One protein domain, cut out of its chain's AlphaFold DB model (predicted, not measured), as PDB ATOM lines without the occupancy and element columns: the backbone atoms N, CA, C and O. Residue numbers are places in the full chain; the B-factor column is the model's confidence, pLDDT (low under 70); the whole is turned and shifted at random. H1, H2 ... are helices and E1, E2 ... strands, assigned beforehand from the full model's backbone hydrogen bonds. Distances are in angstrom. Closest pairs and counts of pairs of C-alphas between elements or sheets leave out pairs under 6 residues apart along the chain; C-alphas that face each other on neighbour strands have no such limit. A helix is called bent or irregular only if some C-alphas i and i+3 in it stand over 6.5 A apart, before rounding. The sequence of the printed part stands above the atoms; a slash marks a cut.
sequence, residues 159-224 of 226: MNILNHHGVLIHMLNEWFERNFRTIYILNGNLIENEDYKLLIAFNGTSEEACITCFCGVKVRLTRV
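AT A GLANCE: This is residues 159 to 224 of the 226 residues of the protein "Hypothetical protein" of Adineta steineri (UniProt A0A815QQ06). What does the model look like? One long helix, H1, lies slantwise over one face of a small three-stranded sheet, whose other face is bare, and a loop, residues 184 to 195, leads from the helix back to the sheet. What is it built of? The printed part has 66 residues with one named helix and three named strands, in the order H1, E1, E2, E3; the class is mixed, in two layers, a helix on one face of an antiparallel sheet of order E1 - E2 - E3. How compact is it? It is only just compact, close to loose, with a radius of gyration of the C-alphas of 12.7 A, and elongated, spanning 40 by 23 by 22 A.

HOW THE PARTS SIT: Where does the helix stand? H1, residues 159 to 183, is on the sheet of E1, residues 196 to 203, E2, residues 206 to 213, and E3, residues 218 to 222, at a height over the sheet of 9.4 A. It lies over E1 and E2, slantwise to the strands, at 41 degrees to E1 on the local plane. The closest C-alphas of H1 and E1, those of His 165 and Ile 200, are 7.5 A apart. How are the strands joined? They form a meander, each strand the antiparallel neighbour of the one before. The hairpin E1 and E2 has N 199 and O 210 within hydrogen-bond range at 2.9 A, and the hairpin E2 and E3 has N 211 and O 219 at 2.9 A. Is the helix even? In H1, 19 of 21 O i to N i+4 pairs are within hydrogen-bond range; it has a kink of 43 degrees near residue 177 and is irregular, with C-alphas 178 and 181 7.8 A apart.

IN THESE COORDINATES: Where does H1 run? It begins at C-alpha 159 (44.416, 0.557, 62.094) and measures 33.8 A to C-alpha 183. How long are the strands? E1 measures 22.3 A, E2 22.7 A and E3 12.9 A, ending at C-alpha 222 (26.344, -2.769, 53.668).

THE WHOLE: How far does it reach? The C-alphas farthest apart, those of Leu 186 and Gly 204, are 40.3 A apart. Is it continuous? The printed part has no cut; the link H1 to E1 is long, with 12 residues, and the other two are tight. Where is confidence low? The mean pLDDT of the printed part is 70.9, and 19 residues are under 70, among them 180 to 190.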
ATOM      1  N   MET A 159      43.976   1.951  62.209       42.94
ATOM      2  CA  MET A 159      44.416   0.557  62.094       42.94
ATOM      3  C   MET A 159      43.289  -0.409  61.701       42.94
ATOM      4  O   MET A 159      43.514  -1.340  60.934       42.94
ATOM      5  N   ASN A 160      42.069  -0.194  62.196       57.25
ATOM      6  CA  ASN A 160      40.931  -1.055  61.879       57.25
ATOM      7  C   ASN A 160      40.465  -0.836  60.429       57.25
ATOM      8  O   ASN A 160      40.143  -1.790  59.728       57.25
ATOM      9  N   ILE A 161      40.488   0.416  59.956       54.59
ATOM     10  CA  ILE A 161      40.092   0.782  58.586       54.59
ATOM     11  C   ILE A 161      41.029   0.139  57.555       54.59
ATOM     12  O   ILE A 161      40.553  -0.441  56.582       54.59
ATOM     13  N   LEU A 162      42.344   0.186  57.796       58.50
ATOM     14  CA  LEU A 162      43.352  -0.428  56.922       58.50
ATOM     15  C   LEU A 162      43.169  -1.951  56.806       58.50
ATOM     16  O   LEU A 162      43.222  -2.496  55.704       58.50
ATOM     17  N   ASN A 163      42.863  -2.629  57.917       70.44
ATOM     18  CA  ASN A 163      42.574  -4.065  57.909       70.44
ATOM     19  C   ASN A 163      41.299  -4.395  57.110       70.44
ATOM     20  O   ASN A 163      41.284  -5.356  56.342       70.44
ATOM     21  N   HIS A 164      40.238  -3.589  57.237       68.69
ATOM     22  CA  HIS A 164      39.005  -3.779  56.463       68.69
ATOM     23  C   HIS A 164      39.182  -3.486  54.964       68.69
ATOM     24  O   HIS A 164      38.590  -4.183  54.141       68.69
ATOM     25  N   HIS A 165      40.012  -2.503  54.599       75.00
ATOM     26  CA  HIS A 165      40.329  -2.174  53.204       75.00
ATOM     27  C   HIS A 165      41.050  -3.329  52.497       75.00
ATOM     28  O   HIS A 165      40.579  -3.785  51.456       75.00
ATOM     29  N   GLY A 166      42.087  -3.900  53.122       74.69
ATOM     30  CA  GLY A 166      42.786  -5.075  52.586       74.69
ATOM     31  C   GLY A 166      41.882  -6.302  52.411       74.69
ATOM     32  O   GLY A 166      41.951  -6.978  51.385       74.69
ATOM     33  N   VAL A 167      40.981  -6.567  53.368       76.62
ATOM     34  CA  VAL A 167      40.000  -7.665  53.262       76.62
ATOM     35  C   VAL A 167      39.006  -7.429  52.122       76.62
ATOM     36  O   VAL A 167      38.718  -8.359  51.375       76.62
ATOM     37  N   LEU A 168      38.507  -6.202  51.942       73.06
ATOM     38  CA  LEU A 168      37.574  -5.880  50.855       73.06
ATOM     39  C   LEU A 168      38.229  -5.974  49.472       73.06
ATOM     40  O   LEU A 168      37.607  -6.519  48.563       73.06
ATOM     41  N   ILE A 169      39.478  -5.524  49.314       75.75
ATOM     42  CA  ILE A 169      40.248  -5.725  48.075       75.75
ATOM     43  C   ILE A 169      40.446  -7.218  47.806       75.75
ATOM     44  O   ILE A 169      40.219  -7.678  46.688       75.75
ATOM     45  N   HIS A 170      40.813  -8.000  48.826       78.31
ATOM     46  CA  HIS A 170      40.973  -9.443  48.668       78.31
ATOM     47  C   HIS A 170      39.660 -10.127  48.254       78.31
ATOM     48  O   HIS A 170      39.668 -10.917  47.316       78.31
ATOM     49  N   MET A 171      38.529  -9.772  48.875       76.88
ATOM     50  CA  MET A 171      37.203 -10.279  48.496       76.88
ATOM     51  C   MET A 171      36.778  -9.851  47.085       76.88
ATOM     52  O   MET A 171      36.148 -10.639  46.384       76.88
ATOM     53  N   LEU A 172      37.111  -8.629  46.658       77.88
ATOM     54  CA  LEU A 172      36.836  -8.153  45.300       77.88
ATOM     55  C   LEU A 172      37.636  -8.933  44.264       77.88
ATOM     56  O   LEU A 172      37.061  -9.388  43.279       77.88
ATOM     57  N   ASN A 173      38.925  -9.152  44.523       77.00
ATOM     58  CA  ASN A 173      39.787  -9.943  43.653       77.00
ATOM     59  C   ASN A 173      39.365 -11.424  43.645       77.00
ATOM     60  O   ASN A 173      39.250 -12.003  42.573       77.00
ATOM     61  N   GLU A 174      39.022 -12.024  44.791       78.00
ATOM     62  CA  GLU A 174      38.443 -13.379  44.847       78.00
ATOM     63  C   GLU A 174      37.132 -13.492  44.057       78.00
ATOM     64  O   GLU A 174      36.919 -14.466  43.332       78.00
ATOM     65  N   TRP A 175      36.226 -12.520  44.201       80.88
ATOM     66  CA  TRP A 175      34.972 -12.507  43.452       80.88
ATOM     67  C   TRP A 175      35.236 -12.356  41.954       80.88
ATOM     68  O   TRP A 175      34.626 -13.068  41.156       80.88
ATOM     69  N   PHE A 176      36.170 -11.486  41.573       74.19
ATOM     70  CA  PHE A 176      36.572 -11.284  40.190       74.19
ATOM     71  C   PHE A 176      37.169 -12.563  39.591       74.19
ATOM     72  O   PHE A 176      36.653 -13.050  38.592       74.19
ATOM     73  N   GLU A 177      38.139 -13.198  40.250       75.88
ATOM     74  CA  GLU A 177      38.733 -14.479  39.832       75.88
ATOM     75  C   GLU A 177      37.708 -15.621  39.723       75.88
ATOM     76  O   GLU A 177      37.811 -16.492  38.857       75.88
ATOM     77  N   ARG A 178      36.660 -15.623  40.554       77.88
ATOM     78  CA  ARG A 178      35.575 -16.616  40.452       77.88
ATOM     79  C   ARG A 178      34.581 -16.321  39.324       77.88
ATOM     80  O   ARG A 178      33.904 -17.244  38.879       77.88
ATOM     81  N   ASN A 179      34.491 -15.075  38.852       71.19
ATOM     82  CA  ASN A 179      33.484 -14.639  37.880       71.19
ATOM     83  C   ASN A 179      34.060 -14.111  36.549       71.19
ATOM     84  O   ASN A 179      33.278 -13.858  35.636       71.19
ATOM     85  N   PHE A 180      35.382 -13.981  36.366       69.44
ATOM     86  CA  PHE A 180      35.972 -13.334  35.177       69.44
ATOM     87  C   PHE A 180      35.540 -14.002  33.863       69.44
ATOM     88  O   PHE A 180      35.249 -13.319  32.881       69.44
ATOM     89  N   ARG A 181      35.404 -15.338  33.871       58.12
ATOM     90  CA  ARG A 181      34.911 -16.136  32.733       58.12
ATOM     91  C   ARG A 181      33.483 -15.773  32.322       58.12
ATOM     92  O   ARG A 181      33.133 -15.928  31.159       58.12
ATOM     93  N   THR A 182      32.681 -15.300  33.270       64.62
ATOM     94  CA  THR A 182      31.297 -14.849  33.081       64.62
ATOM     95  C   THR A 182      31.229 -13.372  32.669       64.62
ATOM     96  O   THR A 182      30.251 -12.953  32.061       64.62
ATOM     97  N   ILE A 183      32.256 -12.579  33.002       59.78
ATOM     98  CA  ILE A 183      32.287 -11.114  32.828       59.78
ATOM     99  C   ILE A 183      33.023 -10.696  31.528       59.78
ATOM    100  O   ILE A 183      32.946  -9.541  31.125       59.78
ATOM    101  N   TYR A 184      33.680 -11.625  30.818       54.28
ATOM    102  CA  TYR A 184      34.326 -11.395  29.507       54.28
ATOM    103  C   TYR A 184      35.391 -10.275  29.478       54.28
ATOM    104  O   TYR A 184      35.648  -9.675  28.433       54.28
ATOM    105  N   ILE A 185      36.061 -10.012  30.604       58.16
ATOM    106  CA  ILE A 185      37.195  -9.077  30.656       58.16
ATOM    107  C   ILE A 185      38.466  -9.803  30.194       58.16
ATOM    108  O   ILE A 185      38.807 -10.869  30.701       58.16
ATOM    109  N   LEU A 186      39.140  -9.230  29.191       45.44
ATOM    110  CA  LEU A 186      40.195  -9.897  28.414       45.44
ATOM    111  C   LEU A 186      41.563  -9.995  29.107       45.44
ATOM    112  O   LEU A 186      42.360 -10.836  28.707       45.44
ATOM    113  N   ASN A 187      41.830  -9.184  30.135       54.12
ATOM    114  CA  ASN A 187      43.038  -9.273  30.961       54.12
ATOM    115  C   ASN A 187      42.653  -9.172  32.440       54.12
ATOM    116  O   ASN A 187      41.973  -8.233  32.848       54.12
ATOM    117  N   GLY A 188      43.048 -10.172  33.230       52.88
ATOM    118  CA  GLY A 188      42.589 -10.336  34.607       52.88
ATOM    119  C   GLY A 188      43.489  -9.653  35.631       52.88
ATOM    120  O   GLY A 188      44.491 -10.233  36.028       52.88
ATOM    121  N   ASN A 189      43.117  -8.441  36.040       60.84
ATOM    122  CA  ASN A 189      43.352  -7.839  37.359       60.84
ATOM    123  C   ASN A 189      42.492  -6.567  37.440       60.84
ATOM    124  O   ASN A 189      42.430  -5.832  36.462       60.84
ATOM    125  N   LEU A 190      41.855  -6.296  38.584       68.25
ATOM    126  CA  LEU A 190      41.227  -4.997  38.851       68.25
ATOM    127  C   LEU A 190      42.193  -4.130  39.662       68.25
ATOM    128  O   LEU A 190      42.526  -4.469  40.800       68.25
ATOM    129  N   ILE A 191      42.606  -2.995  39.108       74.25
ATOM    130  CA  ILE A 191      43.540  -2.068  39.748       74.25
ATOM    131  C   ILE A 191      42.751  -0.947  40.441       74.25
ATOM    132  O   ILE A 191      41.991  -0.194  39.824       74.25
ATOM    133  N   GLU A 192      42.920  -0.828  41.760       70.81
ATOM    134  CA  GLU A 192      42.286   0.240  42.537       70.81
ATOM    135  C   GLU A 192      42.862   1.606  42.129       70.81
ATOM    136  O   GLU A 192      44.072   1.814  42.103       70.81
ATOM    137  N   ASN A 193      41.969   2.566  41.892       77.50
ATOM    138  CA  ASN A 193      42.183   3.904  41.334       77.50
ATOM    139  C   ASN A 193      42.394   3.985  39.815       77.50
ATOM    140  O   ASN A 193      42.378   5.106  39.304       77.50
ATOM    141  N   GLU A 194      42.469   2.859  39.103       70.88
ATOM    142  CA  GLU A 194      42.480   2.807  37.630       70.88
ATOM    143  C   GLU A 194      41.149   2.262  37.082       70.88
ATOM    144  O   GLU A 194      40.473   2.954  36.323       70.88
ATOM    145  N   ASP A 195      40.698   1.092  37.550       73.19
ATOM    146  CA  ASP A 195      39.430   0.472  37.123       73.19
ATOM    147  C   ASP A 195      38.245   0.849  38.029       73.19
ATOM    148  O   ASP A 195      37.101   1.024  37.585       73.19
ATOM    149  N   TYR A 196      38.511   0.995  39.330       79.25
ATOM    150  CA  TYR A 196      37.501   1.282  40.351       79.25
ATOM    151  C   TYR A 196      38.050   2.134  41.496       79.25
ATOM    152  O   TYR A 196      39.252   2.215  41.715       79.25
ATOM    153  N   LYS A 197      37.160   2.751  42.277       80.44
ATOM    154  CA  LYS A 197      37.491   3.405  43.553       80.44
ATOM    155  C   LYS A 197      36.676   2.790  44.678       80.44
ATOM    156  O   LYS A 197      35.448   2.765  44.579       80.44
ATOM    157  N   LEU A 198      37.342   2.332  45.736       81.94
ATOM    158  CA  LEU A 198      36.707   1.838  46.954       81.94
ATOM    159  C   LEU A 198      36.688   2.950  48.011       81.94
ATOM    160  O   LEU A 198      37.717   3.507  48.380       81.94
ATOM    161  N   LEU A 199      35.499   3.283  48.506       80.56
ATOM    162  CA  LEU A 199      35.301   4.238  49.595       80.56
ATOM    163  C   LEU A 199      34.627   3.526  50.763       80.56
ATOM    164  O   LEU A 199      33.497   3.065  50.626       80.56
ATOM    165  N   ILE A 200      35.305   3.453  51.907       78.62
ATOM    166  CA  ILE A 200      34.762   2.871  53.140       78.62
ATOM    167  C   ILE A 200      34.325   4.012  54.057       78.62
ATOM    168  O   ILE A 200      35.127   4.876  54.411       78.62
ATOM    169  N   ALA A 201      33.052   4.013  54.442       77.12
ATOM    170  CA  ALA A 201      32.457   4.980  55.349       77.12
ATOM    171  C   ALA A 201      31.948   4.280  56.617       77.12
ATOM    172  O   ALA A 201      31.275   3.251  56.559       77.12
ATOM    173  N   PHE A 202      32.247   4.877  57.769       73.06
ATOM    174  CA  PHE A 202      31.747   4.441  59.071       73.06
ATOM    175  C   PHE A 202      30.691   5.437  59.541       73.06
ATOM    176  O   PHE A 202      31.017   6.593  59.813       73.06
ATOM    177  N   ASN A 203      29.440   4.996  59.661       74.00
ATOM    178  CA  ASN A 203      28.346   5.819  60.173       74.00
ATOM    179  C   ASN A 203      27.896   5.306  61.549       74.00
ATOM    180  O   ASN A 203      26.797   4.781  61.714       74.00
ATOM    181  N   GLY A 204      28.797   5.411  62.532       75.94
ATOM    182  CA  GLY A 204      28.572   5.052  63.937       75.94
ATOM    183  C   GLY A 204      28.381   3.552  64.186       75.94
ATOM    184  O   GLY A 204      29.261   2.893  64.736       75.94
ATOM    185  N   THR A 205      27.223   3.020  63.799       73.94
ATOM    186  CA  THR A 205      26.825   1.615  63.970       73.94
ATOM    187  C   THR A 205      26.981   0.781  62.699       73.94
ATOM    188  O   THR A 205      27.089  -0.443  62.809       73.94
ATOM    189  N   SER A 206      27.021   1.409  61.518       70.62
ATOM    190  CA  SER A 206      27.134   0.732  60.222       70.62
ATOM    191  C   SER A 206      28.476   0.963  59.524       70.62
ATOM    192  O   SER A 206      29.082   2.037  59.586       70.62
ATOM    193  N   GLU A 207      28.916  -0.086  58.830       75.00
ATOM    194  CA  GLU A 207      30.047  -0.098  57.905       75.00
ATOM    195  C   GLU A 207      29.477  -0.176  56.481       75.00
ATOM    196  O   GLU A 207      28.834  -1.169  56.118       75.00
ATOM    197  N   GLU A 208      29.688   0.875  55.686       77.75
ATOM    198  CA  GLU A 208      29.349   0.909  54.261       77.75
ATOM    199  C   GLU A 208      30.629   0.959  53.425       77.75
ATOM    200  O   GLU A 208      31.505   1.791  53.657       77.75
ATOM    201  N   ALA A 209      30.717   0.107  52.406       77.06
ATOM    202  CA  ALA A 209      31.740   0.190  51.374       77.06
ATOM    203  C   ALA A 209      31.085   0.483  50.020       77.06
ATOM    204  O   ALA A 209      30.123  -0.169  49.618       77.06
ATOM    205  N   CYS A 210      31.592   1.484  49.307       78.94
ATOM    206  CA  CYS A 210      31.093   1.915  48.010       78.94
ATOM    207  C   CYS A 210      32.185   1.721  46.959       78.94
ATOM    208  O   CYS A 210      33.228   2.371  47.017       78.94
ATOM    209  N   ILE A 211      31.933   0.840  45.995       80.12
ATOM    210  CA  ILE A 211      32.802   0.593  44.845       80.12
ATOM    211  C   ILE A 211      32.241   1.397  43.678       80.12
ATOM    212  O   ILE A 211      31.094   1.200  43.278       80.12
ATOM    213  N   THR A 212      33.035   2.316  43.137       77.81
ATOM    214  CA  THR A 212      32.669   3.128  41.969       77.81
ATOM    215  C   THR A 212      33.541   2.736  40.784       77.81
ATOM    216  O   THR A 212      34.740   2.989  40.804       77.81
ATOM    217  N   CYS A 213      32.937   2.150  39.751       75.50
ATOM    218  CA  CYS A 213      33.551   1.969  38.435       75.50
ATOM    219  C   CYS A 213      33.815   3.336  37.788       75.50
ATOM    220  O   CYS A 213      32.990   4.244  37.927       75.50
ATOM    221  N   PHE A 214      34.886   3.487  37.004       67.25
ATOM    222  CA  PHE A 214      35.082   4.705  36.196       67.25
ATOM    223  C   PHE A 214      33.990   4.908  35.128       67.25
ATOM    224  O   PHE A 214      33.694   6.041  34.759       67.25
ATOM    225  N   CYS A 215      33.288   3.838  34.745       70.38
ATOM    226  CA  CYS A 215      32.041   3.873  33.978       70.38
ATOM    227  C   CYS A 215      30.836   4.500  34.722       70.38
ATOM    228  O   CYS A 215      29.730   4.539  34.190       70.38
ATOM    229  N   GLY A 216      31.008   4.962  35.966       65.00
ATOM    230  CA  GLY A 216      29.981   5.633  36.770       65.00
ATOM    231  C   GLY A 216      29.065   4.702  37.572       65.00
ATOM    232  O   GLY A 216      28.369   5.174  38.475       65.00
ATOM    233  N   VAL A 217      29.090   3.392  37.300       75.12
ATOM    234  CA  VAL A 217      28.344   2.373  38.059       75.12
ATOM    235  C   VAL A 217      28.853   2.309  39.502       75.12
ATOM    236  O   VAL A 217      30.059   2.300  39.748       75.12
ATOM    237  N   LYS A 218      27.923   2.257  40.463       75.44
ATOM    238  CA  LYS A 218      28.215   2.220  41.902       75.44
ATOM    239  C   LYS A 218      27.585   0.999  42.551       75.44
ATOM    240  O   LYS A 218      26.368   0.838  42.496       75.44
ATOM    241  N   VAL A 219      28.402   0.196  43.221       75.38
ATOM    242  CA  VAL A 219      27.966  -0.926  44.057       75.38
ATOM    243  C   VAL A 219      28.153  -0.526  45.515       75.38
ATOM    244  O   VAL A 219      29.244  -0.119  45.912       75.38
ATOM    245  N   ARG A 220      27.089  -0.624  46.318       74.75
ATOM    246  CA  ARG A 220      27.167  -0.453  47.772       74.75
ATOM    247  C   ARG A 220      27.125  -1.812  48.451       74.75
ATOM    248  O   ARG A 220      26.254  -2.623  48.155       74.75
ATOM    249  N   LEU A 221      28.049  -2.018  49.376       73.56
ATOM    250  CA  LEU A 221      28.107  -3.149  50.284       73.56
ATOM    251  C   LEU A 221      27.796  -2.617  51.683       73.56
ATOM    252  O   LEU A 221      28.488  -1.724  52.175       73.56
ATOM    253  N   THR A 222      26.764  -3.162  52.318       70.94
ATOM    254  CA  THR A 222      26.344  -2.769  53.668       70.94
ATOM    255  C   THR A 222      26.517  -3.964  54.589       70.94
ATOM    256  O   THR A 222      25.942  -5.024  54.341       70.94
ATOM    257  N   ARG A 223      27.295  -3.813  55.664       70.69
ATOM    258  CA  ARG A 223      27.443  -4.880  56.658       70.69
ATOM    259  C   ARG A 223      26.224  -4.911  57.577       70.69
ATOM    260  O   ARG A 223      26.075  -4.046  58.440       70.69
ATOM    261  N   VAL A 224      25.381  -5.929  57.424       67.62
ATOM    262  CA  VAL A 224      24.363  -6.265  58.428       67.62
ATOM    263  C   VAL A 224      25.075  -6.924  59.612       67.62
ATOM    264  O   VAL A 224      25.887  -7.829  59.422       67.62
TER     265      VAL A 224